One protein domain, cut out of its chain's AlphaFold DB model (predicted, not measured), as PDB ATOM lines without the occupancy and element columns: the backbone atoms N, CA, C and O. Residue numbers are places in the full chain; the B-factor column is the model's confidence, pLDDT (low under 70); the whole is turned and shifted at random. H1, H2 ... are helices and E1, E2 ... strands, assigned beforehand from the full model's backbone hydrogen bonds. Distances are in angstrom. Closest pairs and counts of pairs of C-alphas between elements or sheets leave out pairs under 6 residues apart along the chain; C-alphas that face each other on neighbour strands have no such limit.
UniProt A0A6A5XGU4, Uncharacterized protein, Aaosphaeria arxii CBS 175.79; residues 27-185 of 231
ATOM      1  N   LYS A  27     151.833 334.503 361.284       76.44
ATOM      2  CA  LYS A  27     151.555 335.863 360.813       76.44
ATOM      3  C   LYS A  27     151.531 335.870 359.280       76.44
ATOM      4  O   LYS A  27     152.542 335.515 358.665       76.44
ATOM      5  N   PRO A  28     150.429 336.295 358.642       80.75
ATOM      6  CA  PRO A  28     150.318 336.303 357.185       80.75
ATOM      7  C   PRO A  28     151.403 337.176 356.568       80.75
ATOM      8  O   PRO A  28     151.626 338.302 357.021       80.75
ATOM      9  N   CYS A  29     152.065 336.668 355.531       80.62
ATOM     10  CA  CYS A  29     153.142 337.373 354.860       80.62
ATOM     11  C   CYS A  29     152.743 337.740 353.430       80.62
ATOM     12  O   CYS A  29     152.849 336.943 352.504       80.62
ATOM     13  N   ASN A  30     152.286 338.982 353.266       82.44
ATOM     14  CA  ASN A  30     151.945 339.562 351.970       82.44
ATOM     15  C   ASN A  30     152.430 341.024 351.899       82.44
ATOM     16  O   ASN A  30     151.649 341.954 352.116       82.44
ATOM     17  N   PRO A  31     153.737 341.251 351.686       81.06
ATOM     18  CA  PRO A  31     154.285 342.591 351.593       81.06
ATOM     19  C   PRO A  31     153.811 343.269 350.300       81.06
ATOM     20  O   PRO A  31     153.637 342.634 349.262       81.06
ATOM     21  N   GLN A  32     153.608 344.587 350.351       73.62
ATOM     22  CA  GLN A  32     153.023 345.333 349.236       73.62
ATOM     23  C   GLN A  32     153.813 345.143 347.929       73.62
ATOM     24  O   GLN A  32     155.020 345.385 347.857       73.62
ATOM     25  N   GLY A  33     153.101 344.757 346.867       73.19
ATOM     26  CA  GLY A  33     153.679 344.529 345.542       73.19
ATOM     27  C   GLY A  33     154.430 343.204 345.403       73.19
ATOM     28  O   GLY A  33     155.147 343.040 344.421       73.19
ATOM     29  N   ALA A  34     154.305 342.292 346.369       76.31
ATOM     30  CA  ALA A  34     154.714 340.909 346.197       76.31
ATOM     31  C   ALA A  34     153.667 340.117 345.399       76.31
ATOM     32  O   ALA A  34     152.472 340.408 345.415       76.31
ATOM     33  N   THR A  35     154.150 339.110 344.694       76.50
ATOM     34  CA  THR A  35     153.397 338.102 343.959       76.50
ATOM     35  C   THR A  35     153.613 336.764 344.650       76.50
ATOM     36  O   THR A  35     154.657 336.549 345.263       76.50
ATOM     37  N   ASN A  36     152.663 335.839 344.524       68.50
ATOM     38  CA  ASN A  36     152.783 334.484 345.077       68.50
ATOM     39  C   ASN A  36     153.693 333.588 344.214       68.50
ATOM     40  O   ASN A  36     153.355 332.441 343.935       68.50
ATOM     41  N   SER A  37     154.809 334.133 343.732       76.50
ATOM     42  CA  SER A  37     155.765 333.402 342.902       76.50
ATOM     43  C   SER A  37     156.732 332.609 343.787       76.50
ATOM     44  O   SER A  37     157.101 333.058 344.873       76.50
ATOM     45  N   SER A  38     157.116 331.421 343.322       79.38
ATOM     46  CA  SER A  38     158.082 330.533 343.977       79.38
ATOM     47  C   SER A  38     159.522 330.950 343.685       79.38
ATOM     48  O   SER A  38     159.779 331.700 342.738       79.38
ATOM     49  N   ALA A  39     160.476 330.427 344.457       85.38
ATOM     50  CA  ALA A  39     161.882 330.710 344.222       85.38
ATOM     51  C   ALA A  39     162.322 330.251 342.812       85.38
ATOM     52  O   ALA A  39     161.739 329.321 342.238       85.38
ATOM     53  N   PRO A  40     163.345 330.894 342.216       88.25
ATOM     54  CA  PRO A  40     163.901 330.444 340.949       88.25
ATOM     55  C   PRO A  40     164.421 329.008 341.055       88.25
ATOM     56  O   PRO A  40     164.999 328.616 342.069       88.25
ATOM     57  N   VAL A  41     164.280 328.245 339.972       90.31
ATOM     58  CA  VAL A  41     164.833 326.887 339.886       90.31
ATOM     59  C   VAL A  41     166.342 326.920 340.135       90.31
ATOM     60  O   VAL A  41     167.048 327.767 339.575       90.31
ATOM     61  N   VAL A  42     166.839 325.965 340.931       92.00
ATOM     62  CA  VAL A  42     168.263 325.853 341.276       92.00
ATOM     63  C   VAL A  42     169.130 325.845 340.021       92.00
ATOM     64  O   VAL A  42     168.938 324.996 339.156       92.00
ATOM     65  N   GLY A  43     170.073 326.782 339.898       91.75
ATOM     66  CA  GLY A  43     170.957 326.918 338.733       91.75
ATOM     67  C   GLY A  43     171.130 328.374 338.272       91.75
ATOM     68  O   GLY A  43     170.934 329.291 339.067       91.75
ATOM     69  N   PRO A  44     171.464 328.624 336.990       92.19
ATOM     70  CA  PRO A  44     171.795 329.967 336.490       92.19
ATOM     71  C   PRO A  44     170.706 331.035 336.690       92.19
ATOM     72  O   PRO A  44     171.011 332.223 336.768       92.19
ATOM     73  N   ALA A  45     169.438 330.635 336.823       91.00
ATOM     74  CA  ALA A  45     168.334 331.551 337.123       91.00
ATOM     75  C   ALA A  45     168.459 332.226 338.506       91.00
ATOM     76  O   ALA A  45     167.847 333.264 338.737       91.00
ATOM     77  N   MET A  46     169.271 331.674 339.415       92.44
ATOM     78  CA  MET A  46     169.500 332.210 340.761       92.44
ATOM     79  C   MET A  46     170.574 333.302 340.822       92.44
ATOM     80  O   MET A  46     170.882 333.787 341.909       92.44
ATOM     81  N   MET A  47     171.164 333.690 339.690       92.69
ATOM     82  CA  MET A  47     172.329 334.580 339.635       92.69
ATOM     83  C   MET A  47     172.145 335.909 340.389       92.69
ATOM     84  O   MET A  47     173.110 336.422 340.947       92.69
ATOM     85  N   SER A  48     170.931 336.468 340.441       91.50
ATOM     86  CA  SER A  48     170.649 337.693 341.204       91.50
ATOM     87  C   SER A  48     170.094 337.440 342.609       91.50
ATOM     88  O   SER A  48     170.024 338.367 343.413       91.50
ATOM     89  N   LEU A  49     169.737 336.198 342.952       92.31
ATOM     90  CA  LEU A  49     168.934 335.906 344.140       92.31
ATOM     91  C   LEU A  49     169.610 336.373 345.432       92.31
ATOM     92  O   LEU A  49     168.968 336.990 346.275       92.31
ATOM     93  N   TYR A  50     170.914 336.122 345.581       92.38
ATOM     94  CA  TYR A  50     171.643 336.522 346.785       92.38
ATOM     95  C   TYR A  50     171.632 338.037 346.990       92.38
ATOM     96  O   TYR A  50     171.338 338.521 348.083       92.38
ATOM     97  N   VAL A  51     171.946 338.795 345.935       91.06
ATOM     98  CA  VAL A  51     172.023 340.257 346.016       91.06
ATOM     99  C   VAL A  51     170.638 340.875 346.193       91.06
ATOM    100  O   VAL A  51     170.502 341.861 346.915       91.06
ATOM    101  N   ASP A  52     169.611 340.258 345.610       90.94
ATOM    102  CA  ASP A  52     168.217 340.665 345.741       90.94
ATOM    103  C   ASP A  52     167.708 340.459 347.172       90.94
ATOM    104  O   ASP A  52     167.161 341.388 347.772       90.94
ATOM    105  N   VAL A  53     167.947 339.286 347.768       90.12
ATOM    106  CA  VAL A  53     167.587 339.011 349.169       90.12
ATOM    107  C   VAL A  53     168.375 339.926 350.108       90.12
ATOM    108  O   VAL A  53     167.777 340.565 350.973       90.12
ATOM    109  N   LEU A  54     169.687 340.081 349.901       89.25
ATOM    110  CA  LEU A  54     170.517 340.954 350.733       89.25
ATOM    111  C   LEU A  54     170.053 342.419 350.682       89.25
ATOM    112  O   LEU A  54     169.935 343.075 351.716       89.25
ATOM    113  N   ALA A  55     169.739 342.930 349.490       87.44
ATOM    114  CA  ALA A  55     169.227 344.288 349.316       87.44
ATOM    115  C   ALA A  55     167.858 344.495 349.978       87.44
ATOM    116  O   ALA A  55     167.542 345.614 350.378       87.44
ATOM    117  N   SER A  56     167.065 343.429 350.108       85.94
ATOM    118  CA  SER A  56     165.735 343.468 350.727       85.94
ATOM    119  C   SER A  56     165.796 343.580 352.246       85.94
ATOM    120  O   SER A  56     164.899 344.155 352.857       85.94
ATOM    121  N   VAL A  57     166.855 343.051 352.863       84.50
ATOM    122  CA  VAL A  57     166.996 343.002 354.326       84.50
ATOM    123  C   VAL A  57     167.874 344.114 354.901       84.50
ATOM    124  O   VAL A  57     167.977 344.242 356.119       84.50
ATOM    125  N   LYS A  58     168.492 344.942 354.050       78.06
ATOM    126  CA  LYS A  58     169.454 345.982 354.458       78.06
ATOM    127  C   LYS A  58     168.888 347.007 355.456       78.06
ATOM    128  O   LYS A  58     169.631 347.527 356.279       78.06
ATOM    129  N   ASP A  59     167.583 347.271 355.389       69.69
ATOM    130  CA  ASP A  59     166.893 348.265 356.224       69.69
ATOM    131  C   ASP A  59     166.200 347.622 357.447       69.69
ATOM    132  O   ASP A  59     165.481 348.283 358.204       69.69
ATOM    133  N   ILE A  60     166.399 346.314 357.664       68.31
ATOM    134  CA  ILE A  60     165.845 345.601 358.816       68.31
ATOM    135  C   ILE A  60     166.734 345.871 360.026       68.31
ATOM    136  O   ILE A  60     167.798 345.286 360.211       68.31
ATOM    137  N   HIS A  61     166.267 346.775 360.878       60.66
ATOM    138  CA  HIS A  61     166.881 347.053 362.171       60.66
ATOM    139  C   HIS A  61     166.281 346.172 363.274       60.66
ATOM    140  O   HIS A  61     165.120 345.763 363.199       60.66
ATOM    141  N   PHE A  62     167.045 345.937 364.347       54.25
ATOM    142  CA  PHE A  62     166.548 345.291 365.565       54.25
ATOM    143  C   PHE A  62     165.421 346.122 366.171       54.25
ATOM    144  O   PHE A  62     165.649 347.066 366.925       54.25
ATOM    145  N   LYS A  63     164.184 345.762 365.845       50.91
ATOM    146  CA  LYS A  63     163.003 346.232 366.558       50.91
ATOM    147  C   LYS A  63     162.616 345.195 367.599       50.91
ATOM    148  O   LYS A  63     162.750 343.988 367.388       50.91
ATOM    149  N   ARG A  64     162.156 345.682 368.750       37.97
ATOM    150  CA  ARG A  64     161.588 344.846 369.806       37.97
ATOM    151  C   ARG A  64     160.390 344.092 369.208       37.97
ATOM    152  O   ARG A  64     159.550 344.721 368.576       37.97
ATOM    153  N   ARG A  65     160.361 342.761 369.366       45.34
ATOM    154  CA  ARG A  65     159.307 341.845 368.880       45.34
ATOM    155  C   ARG A  65     157.944 342.411 369.315       45.34
ATOM    156  O   ARG A  65     157.669 342.434 370.515       45.34
ATOM    157  N   TRP A  66     157.149 342.945 368.388       37.22
ATOM    158  CA  TRP A  66     155.781 343.379 368.675       37.22
ATOM    159  C   TRP A  66     154.813 342.305 368.201       37.22
ATOM    160  O   TRP A  66     154.812 341.918 367.034       37.22
ATOM    161  N   THR A  67     154.023 341.817 369.150       37.97
ATOM    162  CA  THR A  67     152.854 340.966 368.945       37.97
ATOM    163  C   THR A  67     151.740 341.818 368.350       37.97
ATOM    164  O   THR A  67     150.972 342.439 369.086       37.97
ATOM    165  N   ASP A  68     151.667 341.872 367.027       37.44
ATOM    166  CA  ASP A  68     150.424 342.245 366.363       37.44
ATOM    167  C   ASP A  68     149.613 340.964 366.200       37.44
ATOM    168  O   ASP A  68     150.007 340.082 365.439       37.44
ATOM    169  N   ASN A  69     148.502 340.861 366.934       35.06
ATOM    170  CA  ASN A  69     147.553 339.757 366.808       35.06
ATOM    171  C   ASN A  69     147.020 339.724 365.368       35.06
ATOM    172  O   ASN A  69     146.108 340.477 365.021       35.06
ATOM    173  N   ALA A  70     147.596 338.872 364.525       41.44
ATOM    174  CA  ALA A  70     147.099 338.624 363.185       41.44
ATOM    175  C   ALA A  70     146.245 337.357 363.203       41.44
ATOM    176  O   ALA A  70     146.701 336.282 363.583       41.44
ATOM    177  N   ILE A  71     144.987 337.498 362.795       39.97
ATOM    178  CA  ILE A  71     144.116 336.364 362.500       39.97
ATOM    179  C   ILE A  71     144.696 335.677 361.258       39.97
ATOM    180  O   ILE A  71     144.900 336.331 360.232       39.97
ATOM    181  N   ALA A  72     144.999 334.384 361.369       42.31
ATOM    182  CA  ALA A  72     145.461 333.567 360.255       42.31
ATOM    183  C   ALA A  72     144.368 333.510 359.163       42.31
ATOM    184  O   ALA A  72     143.233 333.151 359.480       42.31
ATOM    185  N   PRO A  73     144.652 333.883 357.903       37.88
ATOM    186  CA  PRO A  73     143.783 333.597 356.783       37.88
ATOM    187  C   PRO A  73     143.871 332.106 356.452       37.88
ATOM    188  O   PRO A  73     144.920 331.485 356.624       37.88
ATOM    189  N   ASP A  74     142.756 331.576 355.958       42.44
ATOM    190  CA  ASP A  74     142.542 330.166 355.601       42.44
ATOM    191  C   ASP A  74     143.477 329.662 354.485       42.44
ATOM    192  O   ASP A  74     143.649 328.458 354.334       42.44
ATOM    193  N   GLU A  75     144.118 330.559 353.722       50.69
ATOM    194  CA  GLU A  75     145.070 330.228 352.654       50.69
ATOM    195  C   GLU A  75     146.136 331.335 352.504       50.69
ATOM    196  O   GLU A  75     145.817 332.527 352.540       50.69
ATOM    197  N   GLY A  76     147.415 330.970 352.334       63.56
ATOM    198  CA  GLY A  76     148.500 331.930 352.088       63.56
ATOM    199  C   GLY A  76     149.889 331.507 352.580       63.56
ATOM    200  O   GLY A  76     150.070 330.451 353.176       63.56
ATOM    201  N   PHE A  77     150.892 332.342 352.311       77.44
ATOM    202  CA  PHE A  77     152.236 332.237 352.884       77.44
ATOM    203  C   PHE A  77     152.265 332.920 354.251       77.44
ATOM    204  O   PHE A  77     151.816 334.066 354.371       77.44
ATOM    205  N   CYS A  78     152.793 332.262 355.282       80.94
ATOM    206  CA  CYS A  78     152.954 332.894 356.587       80.94
ATOM    207  C   CYS A  78     154.328 332.675 357.206       80.94
ATOM    208  O   CYS A  78     154.981 331.648 357.018       80.94
ATOM    209  N   CYS A  79     154.730 333.671 357.990       81.88
ATOM    210  CA  CYS A  79     155.943 333.646 358.783       81.88
ATOM    211  C   CYS A  79     155.587 333.463 360.249       81.88
ATOM    212  O   CYS A  79     154.541 333.924 360.714       81.88
ATOM    213  N   ARG A  80     156.486 332.853 361.017       79.25
ATOM    214  CA  ARG A  80     156.405 332.956 362.478       79.25
ATOM    215  C   ARG A  80     156.427 334.426 362.901       79.25
ATOM    216  O   ARG A  80     157.167 335.213 362.319       79.25
ATOM    217  N   GLU A  81     155.675 334.783 363.944       71.12
ATOM    218  CA  GLU A  81     155.605 336.160 364.480       71.12
ATOM    219  C   GLU A  81     156.968 336.812 364.753       71.12
ATOM    220  O   GLU A  81     157.117 338.033 364.717       71.12
ATOM    221  N   SER A  82     157.973 335.998 365.047       72.56
ATOM    222  CA  SER A  82     159.337 336.427 365.317       72.56
ATOM    223  C   SER A  82     160.125 336.905 364.106       72.56
ATOM    224  O   SER A  82     161.177 337.527 364.276       72.56
ATOM    225  N   LEU A  83     159.665 336.527 362.916       80.50
ATOM    226  CA  LEU A  83     160.347 336.719 361.651       80.50
ATOM    227  C   LEU A  83     159.812 337.956 360.946       80.50
ATOM    228  O   LEU A  83     158.650 338.344 361.088       80.50
ATOM    229  N   ASP A  84     160.678 338.562 360.151       83.69
ATOM    230  CA  ASP A  84     160.333 339.713 359.340       83.69
ATOM    231  C   ASP A  84     159.809 339.223 357.979       83.69
ATOM    232  O   ASP A  84     160.475 338.459 357.279       83.69
ATOM    233  N   CYS A  85     158.598 339.644 357.608       85.94
ATOM    234  CA  CYS A  85     158.024 339.390 356.286       85.94
ATOM    235  C   CYS A  85     158.482 340.479 355.312       85.94
ATOM    236  O   CYS A  85     158.171 341.658 355.505       85.94
ATOM    237  N   VAL A  86     159.216 340.095 354.269       86.50
ATOM    238  CA  VAL A  86     159.916 341.036 353.383       86.50
ATOM    239  C   VAL A  86     159.642 340.686 351.926       86.50
ATOM    240  O   VAL A  86     159.503 339.519 351.575       86.50
ATOM    241  N   LYS A  87     159.577 341.701 351.059       87.06
ATOM    242  CA  LYS A  87     159.537 341.501 349.609       87.06
ATOM    243  C   LYS A  87     160.956 341.427 349.056       87.06
ATOM    244  O   LYS A  87     161.708 342.386 349.216       87.06
ATOM    245  N   VAL A  88     161.278 340.356 348.339       86.56
ATOM    246  CA  VAL A  88     162.543 340.227 347.612       86.56
ATOM    247  C   VAL A  88     162.605 341.257 346.486       86.56
ATOM    248  O   VAL A  88     161.708 341.343 345.639       86.56
ATOM    249  N   ASN A  89     163.668 342.054 346.493       81.88
ATOM    250  CA  ASN A  89     163.940 343.086 345.511       81.88
ATOM    251  C   ASN A  89     164.040 342.466 344.111       81.88
ATOM    252  O   ASN A  89     164.544 341.360 343.967       81.88
ATOM    253  N   ASN A  90     163.540 343.158 343.087       83.62
ATOM    254  CA  ASN A  90     163.507 342.717 341.681       83.62
ATOM    255  C   ASN A  90     162.673 341.457 341.354       83.62
ATOM    256  O   ASN A  90     162.151 341.372 340.245       83.62
ATOM    257  N   LEU A  91     162.480 340.528 342.293       83.44
ATOM    258  CA  LEU A  91     161.685 339.308 342.092       83.44
ATOM    259  C   LEU A  91     160.226 339.466 342.538       83.44
ATOM    260  O   LEU A  91     159.366 338.718 342.089       83.44
ATOM    261  N   ASN A  92     159.926 340.463 343.379       83.69
ATOM    262  CA  ASN A  92     158.583 340.725 343.902       83.69
ATOM    263  C   ASN A  92     157.951 339.476 344.533       83.69
ATOM    264  O   ASN A  92     156.805 339.150 344.244       83.69
ATOM    265  N   MET A  93     158.690 338.774 345.391       84.69
ATOM    266  CA  MET A  93     158.209 337.575 346.094       84.69
ATOM    267  C   MET A  93     158.308 337.781 347.601       84.69
ATOM    268  O   MET A  93     159.232 338.469 348.044       84.69
ATOM    269  N   PRO A  94     157.382 337.235 348.400       86.56
ATOM    270  CA  PRO A  94     157.476 337.308 349.846       86.56
ATOM    271  C   PRO A  94     158.499 336.296 350.378       86.56
ATOM    272  O   PRO A  94     158.587 335.171 349.887       86.56
ATOM    273  N   ILE A  95     159.243 336.687 351.413       89.44
ATOM    274  CA  ILE A  95     160.098 335.794 352.203       89.44
ATOM    275  C   ILE A  95     159.905 336.027 353.697       89.44
ATOM    276  O   ILE A  95     159.621 337.146 354.137       89.44
ATOM    277  N   CYS A  96     160.126 334.970 354.471       88.88
ATOM    278  CA  CYS A  96     160.300 335.046 355.914       88.88
ATOM    279  C   CYS A  96     161.785 335.157 356.221       88.88
ATOM    280  O   CYS A  96     162.541 334.248 355.886       88.88
ATOM    281  N   TYR A  97     162.204 336.246 356.857       88.69
ATOM    282  CA  TYR A  97     163.597 336.498 357.205       88.69
ATOM    283  C   TYR A  97     163.813 336.443 358.718       88.69
ATOM    284  O   TYR A  97     163.099 337.087 359.491       88.69
ATOM    285  N   ASP A  98     164.826 335.692 359.142       85.88
ATOM    286  CA  ASP A  98     165.299 335.677 360.521       85.88
ATOM    287  C   ASP A  98     166.520 336.589 360.663       85.88
ATOM    288  O   ASP A  98     167.639 336.233 360.294       85.88
ATOM    289  N   LYS A  99     166.326 337.763 361.266       77.81
ATOM    290  CA  LYS A  99     167.409 338.717 361.547       77.81
ATOM    291  C   LYS A  99     168.484 338.202 362.513       77.81
ATOM    292  O   LYS A  99     169.548 338.806 362.578       77.81
ATOM    293  N   TYR A 100     168.223 337.141 363.277       77.69
ATOM    294  CA  TYR A 100     169.184 336.601 364.245       77.69
ATOM    295  C   TYR A 100     170.140 335.597 363.604       77.69
ATOM    296  O   TYR A 100     171.342 335.644 363.867       77.69
ATOM    297  N   THR A 101     169.609 334.715 362.757       79.62
ATOM    298  CA  THR A 101     170.363 333.643 362.084       79.62
ATOM    299  C   THR A 101     170.709 333.972 360.635       79.62
ATOM    300  O   THR A 101     171.492 333.261 360.010       79.62
ATOM    301  N   THR A 102     170.162 335.063 360.090       86.69
ATOM    302  CA  THR A 102     170.245 335.476 358.673       86.69
ATOM    303  C   THR A 102     169.647 334.468 357.693       86.69
ATOM    304  O   THR A 102     169.922 334.517 356.490       86.69
ATOM    305  N   HIS A 103     168.837 333.542 358.204       89.69
ATOM    306  CA  HIS A 103     168.108 332.601 357.380       89.69
ATOM    307  C   HIS A 103     166.940 333.292 356.680       89.69
ATOM    308  O   HIS A 103     166.371 334.267 357.179       89.69
ATOM    309  N   PHE A 104     166.565 332.769 355.522       91.06
ATOM    310  CA  PHE A 104     165.362 333.161 354.803       91.06
ATOM    311  C   PHE A 104     164.634 331.927 354.285       91.06
ATOM    312  O   PHE A 104     165.268 330.920 353.976       91.06
ATOM    313  N   ALA A 105     163.314 332.021 354.165       90.88
ATOM    314  CA  ALA A 105     162.471 330.981 353.592       90.88
ATOM    315  C   ALA A 105     161.451 331.578 352.615       90.88
ATOM    316  O   ALA A 105     160.955 332.689 352.834       90.88
ATOM    317  N   PHE A 106     161.158 330.839 351.550       89.19
ATOM    318  CA  PHE A 106     160.195 331.173 350.503       89.19
ATOM    319  C   PHE A 106     158.884 330.397 350.683       89.19
ATOM    320  O   PHE A 106     158.768 329.514 351.529       89.19
ATOM    321  N   ILE A 107     157.886 330.745 349.868       84.19
ATOM    322  CA  ILE A 107     156.553 330.125 349.864       84.19
ATOM    323  C   ILE A 107     156.539 328.653 349.451       84.19
ATOM    324  O   ILE A 107     155.626 327.925 349.821       84.19
ATOM    325  N   ASP A 108     157.539 328.222 348.693       83.19
ATOM    326  CA  ASP A 108     157.712 326.849 348.224       83.19
ATOM    327  C   ASP A 108     158.512 325.985 349.210       83.19
ATOM    328  O   ASP A 108     159.070 324.972 348.807       83.19
ATOM    329  N   ASP A 109     158.625 326.413 350.470       83.81
ATOM    330  CA  ASP A 109     159.416 325.785 351.536       83.81
ATOM    331  C   ASP A 109     160.926 325.671 351.247       83.81
ATOM    332  O   ASP A 109     161.675 325.067 352.021       83.81
ATOM    333  N   SER A 110     161.412 326.306 350.174       89.81
ATOM    334  CA  SER A 110     162.844 326.489 349.977       89.81
ATOM    335  C   SER A 110     163.396 327.512 350.966       89.81
ATOM    336  O   SER A 110     162.721 328.460 351.384       89.81
ATOM    337  N   TRP A 111     164.648 327.326 351.371       91.75
ATOM    338  CA  TRP A 111     165.271 328.167 352.386       91.75
ATOM    339  C   TRP A 111     166.766 328.315 352.161       91.75
ATOM    340  O   TRP A 111     167.408 327.499 351.504       91.75
ATOM    341  N   GLY A 112     167.342 329.360 352.739       92.38
ATOM    342  CA  GLY A 112     168.771 329.596 352.670       92.38
ATOM    343  C   GLY A 112     169.297 330.498 353.772       92.38
ATOM    344  O   GLY A 112     168.585 330.843 354.714       92.38
ATOM    345  N   SER A 113     170.571 330.860 353.659       90.62
ATOM    346  CA  SER A 113     171.291 331.691 354.621       90.62
ATOM    347  C   SER A 113     172.086 332.772 353.908       90.62
ATOM    348  O   SER A 113     172.898 332.483 353.029       90.62
ATOM    349  N   LEU A 114     171.901 334.031 354.313       89.81
ATOM    350  CA  LEU A 114     172.727 335.129 353.804       89.81
ATOM    351  C   LEU A 114     174.161 335.074 354.333       89.81
ATOM    352  O   LEU A 114     175.059 335.605 353.691       89.81
ATOM    353  N   THR A 115     174.400 334.436 355.481       86.94
ATOM    354  CA  THR A 115     175.761 334.343 356.027       86.94
ATOM    355  C   THR A 115     176.588 333.262 355.345       86.94
ATOM    356  O   THR A 115     177.748 333.502 355.019       86.94
ATOM    357  N   THR A 116     176.029 332.066 355.149       88.25
ATOM    358  CA  THR A 116     176.780 330.948 354.546       88.25
ATOM    359  C   THR A 116     176.617 330.883 353.031       88.25
ATOM    360  O   THR A 116     177.438 330.280 352.340       88.25
ATOM    361  N   GLY A 117     175.580 331.533 352.497       90.38
ATOM    362  CA  GLY A 117     175.199 331.455 351.094       90.38
ATOM    363  C   GLY A 117     174.431 330.187 350.746       90.38
ATOM    364  O   GLY A 117     174.049 330.037 349.591       90.38
ATOM    365  N   ASP A 118     174.215 329.273 351.689       93.62
ATOM    366  CA  ASP A 118     173.558 328.004 351.391       93.62
ATOM    367  C   ASP A 118     172.091 328.219 351.031       93.62
ATOM    368  O   ASP A 118     171.416 329.088 351.582       93.62
ATOM    369  N   TYR A 119     171.612 327.404 350.105       94.69
ATOM    370  CA  TYR A 119     170.243 327.354 349.636       94.69
ATOM    371  C   TYR A 119     169.830 325.897 349.452       94.69
ATOM    372  O   TYR A 119     170.574 325.091 348.888       94.69
ATOM    373  N   ASN A 120     168.621 325.582 349.894       93.62
ATOM    374  CA  ASN A 120     168.016 324.265 349.829       93.62
ATOM    375  C   ASN A 120     166.644 324.407 349.173       93.62
ATOM    376  O   ASN A 120     165.752 325.060 349.715       93.62
ATOM    377  N   GLY A 121     166.502 323.815 347.991       90.88
ATOM    378  CA  GLY A 121     165.231 323.673 347.298       90.88
ATOM    379  C   GLY A 121     164.393 322.553 347.908       90.88
ATOM    380  O   GLY A 121     164.925 321.580 348.446       90.88
ATOM    381  N   ILE A 122     163.072 322.675 347.794       86.94
ATOM    382  CA  ILE A 122     162.110 321.661 348.260       86.94
ATOM    383  C   ILE A 122     162.295 320.300 347.583       86.94
ATOM    384  O   ILE A 122     162.036 319.255 348.173       86.94
ATOM    385  N   ASP A 123     162.779 320.304 346.345       88.50
ATOM    386  CA  ASP A 123     163.064 319.107 345.567       88.50
ATOM    387  C   ASP A 123     164.286 318.333 346.084       88.50
ATOM    388  O   ASP A 123     164.513 317.218 345.631       88.50
ATOM    389  N   GLY A 124     165.047 318.889 347.034       88.19
ATOM    390  CA  GLY A 124     166.310 318.344 347.538       88.19
ATOM    391  C   GLY A 124     167.540 318.867 346.791       88.19
ATOM    392  O   GLY A 124     168.660 318.448 347.090       88.19
ATOM    393  N   SER A 125     167.354 319.774 345.828       93.62
ATOM    394  CA  SER A 125     168.456 320.459 345.160       93.62
ATOM    395  C   SER A 125     169.116 321.452 346.117       93.62
ATOM    396  O   SER A 125     168.449 322.125 346.900       93.62
ATOM    397  N   THR A 126     170.434 321.582 346.043       95.56
ATOM    398  CA  THR A 126     171.204 322.498 346.883       95.56
ATOM    399  C   THR A 126     172.006 323.463 346.032       95.56
ATOM    400  O   THR A 126     172.414 323.162 344.908       95.56
ATOM    401  N   ALA A 127     172.236 324.653 346.566       96.06
ATOM    402  CA  ALA A 127     173.140 325.620 345.980       96.06
ATOM    403  C   ALA A 127     173.871 326.386 347.071       96.06
ATOM    404  O   ALA A 127     173.384 326.531 348.187       96.06
ATOM    405  N   ASN A 128     175.029 326.926 346.730       96.38
ATOM    406  CA  ASN A 128     175.679 327.945 347.516       96.38
ATOM    407  C   ASN A 128     175.740 329.221 346.672       96.38
ATOM    408  O   ASN A 128     176.518 329.340 345.728       96.38
ATOM    409  N   LEU A 129     174.891 330.182 347.016       94.56
ATOM    410  CA  LEU A 129     174.692 331.434 346.299       94.56
ATOM    411  C   LEU A 129     175.913 332.363 346.371       94.56
ATOM    412  O   LEU A 129     176.029 333.273 345.560       94.56
ATOM    413  N   LEU A 130     176.841 332.144 347.304       92.94
ATOM    414  CA  LEU A 130     178.090 332.906 347.380       92.94
ATOM    415  C   LEU A 130     179.156 332.349 346.439       92.94
ATOM    416  O   LEU A 130     179.829 333.094 345.728       92.94
ATOM    417  N   THR A 131     179.331 331.030 346.435       93.69
ATOM    418  CA  THR A 131     180.355 330.363 345.623       93.69
ATOM    419  C   THR A 131     179.895 330.132 344.189       93.69
ATOM    420  O   THR A 131     180.740 330.180 343.295       93.69
ATOM    421  N   GLY A 132     178.589 329.943 343.987       94.00
ATOM    422  CA  GLY A 132     177.943 329.597 342.725       94.00
ATOM    423  C   GLY A 132     177.671 328.105 342.554       94.00
ATOM    424  O   GLY A 132     176.883 327.737 341.690       94.00
ATOM    425  N   ALA A 133     178.271 327.237 343.372       96.38
ATOM    426  CA  ALA A 133     178.126 325.793 343.215       96.38
ATOM    427  C   ALA A 133     176.676 325.349 343.454       96.38
ATOM    428  O   ALA A 133     176.071 325.739 344.452       96.38
ATOM    429  N   TYR A 134     176.133 324.506 342.579       96.38
ATOM    430  CA  TYR A 134     174.822 323.892 342.771       96.38
ATOM    431  C   TYR A 134     174.825 322.402 342.432       96.38
ATOM    432  O   TYR A 134     175.637 321.933 341.633       96.38
ATOM    433  N   SER A 135     173.883 321.676 343.028       95.94
ATOM    434  CA  SER A 135     173.603 320.266 342.786       95.94
ATOM    435  C   SER A 135     172.095 320.059 342.738       95.94
ATOM    436  O   SER A 135     171.390 320.391 343.687       95.94
ATOM    437  N   ARG A 136     171.589 319.484 341.651       94.38
ATOM    438  CA  ARG A 136     170.182 319.127 341.491       94.38
ATOM    439  C   ARG A 136     169.935 317.666 341.811       94.38
ATOM    440  O   ARG A 136     170.811 316.809 341.644       94.38
ATOM    441  N   VAL A 137     168.701 317.361 342.189       88.50
ATOM    442  CA  VAL A 137     168.242 315.973 342.233       88.50
ATOM    443  C   VAL A 137     168.282 315.379 340.825       88.50
ATOM    444  O   VAL A 137     167.817 315.980 339.863       88.50
ATOM    445  N   GLY A 138     168.916 314.211 340.697       84.88
ATOM    446  CA  GLY A 138     169.266 313.611 339.403       84.88
ATOM    447  C   GLY A 138     170.749 313.728 339.032       84.88
ATOM    448  O   GLY A 138     171.155 313.170 338.017       84.88
ATOM    449  N   GLY A 139     171.568 314.382 339.865       87.31
ATOM    450  CA  GLY A 139     173.034 314.372 339.753       87.31
ATOM    451  C   GLY A 139     173.627 315.461 338.857       87.31
ATOM    452  O   GLY A 139     174.835 315.468 338.636       87.31
ATOM    453  N   GLU A 140     172.810 316.384 338.345       92.56
ATOM    454  CA  GLU A 140     173.309 317.557 337.625       92.56
ATOM    455  C   GLU A 140     173.954 318.534 338.617       92.56
ATOM    456  O   GLU A 140     173.328 318.938 339.592       92.56
ATOM    457  N   SER A 141     175.188 318.952 338.355       94.94
ATOM    458  CA  SER A 141     175.887 319.959 339.155       94.94
ATOM    459  C   SER A 141     176.533 321.003 338.259       94.94
ATOM    460  O   SER A 141     176.958 320.681 337.148       94.94
ATOM    461  N   GLY A 142     176.675 322.228 338.752       95.25
ATOM    462  CA  GLY A 142     177.298 323.299 337.984       95.25
ATOM    463  C   GLY A 142     177.593 324.540 338.813       95.25
ATOM    464  O   GLY A 142     177.624 324.495 340.042       95.25
ATOM    465  N   ASP A 143     177.807 325.649 338.110       96.25
ATOM    466  CA  ASP A 143     178.036 326.967 338.696       96.25
ATOM    467  C   ASP A 143     176.985 327.961 338.172       96.25
ATOM    468  O   ASP A 143     176.831 328.141 336.961       96.25
ATOM    469  N   ILE A 144     176.262 328.607 339.090       96.31
ATOM    470  CA  ILE A 144     175.275 329.665 338.832       96.31
ATOM    471  C   ILE A 144     175.904 330.809 338.020       96.31
ATOM    472  O   ILE A 144     175.251 331.391 337.154       96.31
ATOM    473  N   TYR A 145     177.179 331.112 338.273       95.56
ATOM    474  CA  TYR A 145     177.903 332.245 337.700       95.56
ATOM    475  C   TYR A 145     178.737 331.878 336.471       95.56
ATOM    476  O   TYR A 145     179.445 332.738 335.950       95.56
ATOM    477  N   ALA A 146     178.641 330.646 335.957       93.94
ATOM    478  CA  ALA A 146     179.456 330.186 334.827       93.94
ATOM    479  C   ALA A 146     179.358 331.103 333.592       93.94
ATOM    480  O   ALA A 146     180.354 331.341 332.910       93.94
ATOM    481  N   VAL A 147     178.163 331.635 333.312       92.00
ATOM    482  CA  VAL A 147     177.900 332.509 332.153       92.00
ATOM    483  C   VAL A 147     178.300 333.965 332.424       92.00
ATOM    484  O   VAL A 147     178.661 334.688 331.497       92.00
ATOM    485  N   ASN A 148     178.258 334.407 333.683       92.12
ATOM    486  CA  ASN A 148     178.636 335.762 334.077       92.12
ATOM    487  C   ASN A 148     179.357 335.762 335.439       92.12
ATOM    488  O   ASN A 148     178.739 336.036 336.473       92.12
ATOM    489  N   PRO A 149     180.680 335.523 335.448       91.44
ATOM    490  CA  PRO A 149     181.464 335.482 336.682       91.44
ATOM    491  C   PRO A 149     181.472 336.807 337.456       91.44
ATOM    492  O   PRO A 149     181.680 336.807 338.667       91.44
ATOM    493  N   ALA A 150     181.227 337.937 336.782       89.75
ATOM    494  CA  ALA A 150     181.174 339.254 337.416       89.75
ATOM    495  C   ALA A 150     179.904 339.469 338.262       89.75
ATOM    496  O   ALA A 150     179.881 340.377 339.088       89.75
ATOM    497  N   ALA A 151     178.865 338.643 338.084       89.25
ATOM    498  CA  ALA A 151     177.665 338.674 338.921       89.25
ATOM    499  C   ALA A 151     177.859 337.992 340.286       89.25
ATOM    500  O   ALA A 151     176.993 338.105 341.152       89.25
ATOM    501  N   LYS A 152     178.984 337.295 340.491       90.69
ATOM    502  CA  LYS A 152     179.275 336.592 341.739       90.69
ATOM    503  C   LYS A 152     179.329 337.575 342.923       90.69
ATOM    504  O   LYS A 152     180.107 338.533 342.874       90.69
ATOM    505  N   PRO A 153     178.556 337.344 344.000       89.06
ATOM    506  CA  PRO A 153     178.551 338.208 345.171       89.06
ATOM    507  C   PRO A 153     179.933 338.332 345.811       89.06
ATOM    508  O   PRO A 153     180.622 337.338 346.044       89.06
ATOM    509  N   ASN A 154     180.321 339.561 346.153       83.75
ATOM    510  CA  ASN A 154     181.573 339.835 346.849       83.75
ATOM    511  C   ASN A 154     181.307 340.182 348.319       83.75
ATOM    512  O   ASN A 154     181.061 341.337 348.676       83.75
ATOM    513  N   THR A 155     181.416 339.170 349.179       78.56
ATOM    514  CA  THR A 155     181.219 339.285 350.632       78.56
ATOM    515  C   THR A 155     182.192 340.243 351.316       78.56
ATOM    516  O   THR A 155     181.882 340.734 352.395       78.56
ATOM    517  N   ALA A 156     183.333 340.573 350.698       74.44
ATOM    518  CA  ALA A 156     184.273 341.552 351.243       74.44
ATOM    519  C   ALA A 156     183.793 343.004 351.069       74.44
ATOM    520  O   ALA A 156     184.243 343.894 351.786       74.44
ATOM    521  N   THR A 157     182.888 343.251 350.119       72.44
ATOM    522  CA  THR A 157     182.338 344.589 349.830       72.44
ATOM    523  C   THR A 157     180.876 344.749 350.237       72.44
ATOM    524  O   THR A 157     180.386 345.869 350.348       72.44
ATOM    525  N   MET A 158     180.167 343.639 350.441       76.88
ATOM    526  CA  MET A 158     178.748 343.638 350.773       76.88
ATOM    527  C   MET A 158     178.551 343.576 352.289       76.88
ATOM    528  O   MET A 158     179.131 342.731 352.966       76.88
ATOM    529  N   SER A 159     177.700 344.447 352.827       78.69
ATOM    530  CA  SER A 159     177.337 344.423 354.246       78.69
ATOM    531  C   SER A 159     176.324 343.313 354.521       78.69
ATOM    532  O   SER A 159     175.121 343.505 354.347       78.69
ATOM    533  N   ILE A 160     176.815 342.149 354.944       77.50
ATOM    534  CA  ILE A 160     175.979 341.047 355.434       77.50
ATOM    535  C   ILE A 160     175.528 341.378 356.868       77.50
ATOM    536  O   ILE A 160     176.375 341.763 357.680       77.50
ATOM    537  N   PRO A 161     174.227 341.260 357.201       75.19
ATOM    538  CA  PRO A 161     173.744 341.499 358.555       75.19
ATOM    539  C   PRO A 161     174.490 340.641 359.594       75.19
ATOM    540  O   PRO A 161     174.739 339.461 359.338       75.19
ATOM    541  N   PRO A 162     174.849 341.189 360.771       68.38
ATOM    542  CA  PRO A 162     175.509 340.406 361.809       68.38
ATOM    543  C   PRO A 162     174.562 339.342 362.368       68.38
ATOM    544  O   PRO A 162     173.385 339.619 362.595       68.38
ATOM    545  N   GLN A 163     175.090 338.156 362.675       67.31
ATOM    546  CA  GLN A 163     174.338 337.159 363.434       67.31
ATOM    547  C   GLN A 163     174.357 337.493 364.928       67.31
ATOM    548  O   GLN A 163     175.424 337.662 365.521       67.31
ATOM    549  N   TRP A 164     173.183 337.528 365.558       59.97
ATOM    550  CA  TRP A 164     173.057 337.576 367.016       59.97
ATOM    551  C   TRP A 164     172.585 336.217 367.521       59.97
ATOM    552  O   TRP A 164     171.393 335.979 367.689       59.97
ATOM    553  N   THR A 165     173.540 335.336 367.811       55.41
ATOM    554  CA  THR A 165     173.300 334.030 368.450       55.41
ATOM    555  C   THR A 165     173.434 334.086 369.977       55.41
ATOM    556  O   THR A 165     173.540 333.053 370.637       55.41
ATOM    557  N   ALA A 166     173.455 335.290 370.567       43.16
ATOM    558  CA  ALA A 166     173.661 335.471 372.001       43.16
ATOM    559  C   ALA A 166     172.579 334.732 372.805       43.16
ATOM    560  O   ALA A 166     171.386 334.911 372.566       43.16
ATOM    561  N   ALA A 167     173.027 333.935 373.778       44.34
ATOM    562  CA  ALA A 167     172.286 332.984 374.612       44.34
ATOM    563  C   ALA A 167     171.170 333.573 375.515       44.34
ATOM    564  O   ALA A 167     170.941 333.078 376.616       44.34
ATOM    565  N   GLY A 168     170.485 334.641 375.099       41.84
ATOM    566  CA  GLY A 168     169.585 335.419 375.948       41.84
ATOM    567  C   GLY A 168     168.170 335.651 375.425       41.84
ATOM    568  O   GLY A 168     167.339 336.082 376.219       41.84
ATOM    569  N   ILE A 169     167.841 335.397 374.151       47.41
ATOM    570  CA  ILE A 169     166.471 335.639 373.655       47.41
ATOM    571  C   ILE A 169     166.059 334.606 372.593       47.41
ATOM    572  O   ILE A 169     166.074 334.879 371.399       47.41
ATOM    573  N   GLY A 170     165.634 333.427 373.053       51.25
ATOM    574  CA  GLY A 170     165.007 332.394 372.221       51.25
ATOM    575  C   GLY A 170     165.991 331.480 371.487       51.25
ATOM    576  O   GLY A 170     167.071 331.887 371.074       51.25
ATOM    577  N   SER A 171     165.622 330.206 371.359       53.66
ATOM    578  CA  SER A 171     166.375 329.226 370.575       53.66
ATOM    579  C   SER A 171     166.383 329.610 369.093       53.66
ATOM    580  O   SER A 171     165.389 330.140 368.592       53.66
ATOM    581  N   ALA A 172     167.485 329.312 368.396       61.84
ATOM    582  CA  ALA A 172     167.570 329.461 366.946       61.84
ATOM    583  C   ALA A 172     166.395 328.739 366.274       61.84
ATOM    584  O   ALA A 172     166.076 327.600 366.630       61.84
ATOM    585  N   ILE A 173     165.740 329.414 365.332       63.44
ATOM    586  CA  ILE A 173     164.619 328.840 364.598       63.44
ATOM    587  C   ILE A 173     165.197 327.943 363.498       63.44
ATOM    588  O   ILE A 173     165.969 328.435 362.670       63.44
ATOM    589  N   PRO A 174     164.856 326.642 363.473       64.56
ATOM    590  CA  PRO A 174     165.230 325.783 362.360       64.56
ATOM    591  C   PRO A 174     164.675 326.361 361.051       64.56
ATOM    592  O   PRO A 174     163.504 326.749 361.035       64.56
ATOM    593  N   PRO A 175     165.453 326.394 359.954       65.44
ATOM    594  CA  PRO A 175     164.989 326.917 358.667       65.44
ATOM    595  C   PRO A 175     163.669 326.302 358.186       65.44
ATOM    596  O   PRO A 175     162.788 327.004 357.702       65.44
ATOM    597  N   THR A 176     163.493 325.002 358.429       67.38
ATOM    598  CA  THR A 176     162.291 324.225 358.091       67.38
ATOM    599  C   THR A 176     161.042 324.620 358.881       67.38
ATOM    600  O   THR A 176     159.945 324.196 358.544       67.38
ATOM    601  N   ASP A 177     161.192 325.392 359.956       67.75
ATOM    602  CA  ASP A 177     160.086 325.884 360.779       67.75
ATOM    603  C   ASP A 177     159.878 327.401 360.619       67.75
ATOM    604  O   ASP A 177     159.110 327.990 361.381       67.75
ATOM    605  N   MET A 178     160.568 328.062 359.680       69.75
ATOM    606  CA  MET A 178     160.487 329.517 359.497       69.75
ATOM    607  C   MET A 178     159.235 329.959 358.744       69.75
ATOM    608  O   MET A 178     158.537 330.883 359.172       69.75
ATOM    609  N   ALA A 179     158.975 329.296 357.624       63.72
ATOM    610  CA  ALA A 179     157.829 329.535 356.773       63.72
ATOM    611  C   ALA A 179     156.878 328.347 356.834       63.72
ATOM    612  O   ALA A 179     157.291 327.209 357.062       63.72
ATOM    613  N   LYS A 180     155.596 328.631 356.630       62.22
ATOM    614  CA  LYS A 180     154.607 327.612 356.303       62.22
ATOM    615  C   LYS A 180     153.764 328.097 355.138       62.22
ATOM    616  O   LYS A 180     153.256 329.224 355.157       62.22
ATOM    617  N   SER A 181     153.564 327.221 354.163       53.09
ATOM    618  CA  SER A 181     152.361 327.262 353.346       53.09
ATOM    619  C   SER A 181     151.171 326.891 354.251       53.09
ATOM    620  O   SER A 181     151.237 325.954 355.051       53.09
ATOM    621  N   VAL A 182     150.093 327.680 354.226       48.72
ATOM    622  CA  VAL A 182     148.959 327.513 355.161       48.72
ATOM    623  C   VAL A 182     148.294 326.124 355.068       48.72
ATOM    624  O   VAL A 182     147.693 325.687 356.047       48.72
ATOM    625  N   SER A 183     148.497 325.361 353.986       41.53
ATOM    626  CA  SER A 183     148.046 323.961 353.892       41.53
ATOM    627  C   SER A 183     148.651 323.015 354.944       41.53
ATOM    628  O   SER A 183     148.049 321.980 355.214       41.53
ATOM    629  N   ASP A 184     149.773 323.371 355.585       39.41
ATOM    630  CA  ASP A 184     150.463 322.553 356.599       39.41
ATOM    631  C   ASP A 184     150.365 323.116 358.029       39.41
ATOM    632  O   ASP A 184     151.166 322.780 358.920       39.41
ATOM    633  N   VAL A 185     149.405 324.008 358.281       43.28
ATOM    634  CA  VAL A 185     149.068 324.431 359.643       43.28
ATOM    635  C   VAL A 185     147.966 323.506 360.161       43.28
ATOM    636  O   VAL A 185     146.804 323.691 359.804       43.28
TER     637      VAL A 185
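What this domain is: This is residues 27 to 185 of the 231 residues of an uncharacterized protein of Aaosphaeria arxii CBS 175.79 (UniProt A0A6A5XGU4). The domain has little regular structure: a curled wall of eight short antiparallel strands, E2 to E9 in chain order, with H1 over one face near E2 and E3, and the small pair E1 and E10 near E3. Of 159 printed residues, 42 are in named elements, one helix then ten strands, a mixed class. It is compact, radius of gyration of the C-alphas 15.5 A, spanning 46 by 34 by 29 A.

Where its parts are: E2 is residues 84 to 87, E3 94 to 97, E4 103 to 105, E5 111 to 113, E6 118 to 120, E7 126 to 128, E8 133 to 135, E9 141 to 143, E1 77 to 80, E10 179 to 181. H1, residues 49 to 57, 12.6 A long, runs from C-alpha 49 (168.934, 335.906, 344.140) to C-alpha 57 (166.996, 343.002, 354.326).

How they stand to each other: E2 to E9 form a meander, each strand the antiparallel neighbour of the one before; N 86 and O 95 of E2 and E3 are within hydrogen-bond range, 3.0 A. H1, its O i to N i+4 pairs all within range, is on this sheet, height 6.8 A; the C-alphas of Ser 56 and Lys 87 of E2 are closest, 6.6 A. E1 and E10 are antiparallel, N 78 to O 180 3.1 A.

The domain as a whole: The printed part has no cut. Links H1 to E1 and E9 to E10 are long. Residues 36, 59 to 76 and 162 to 185 have pLDDT under 70.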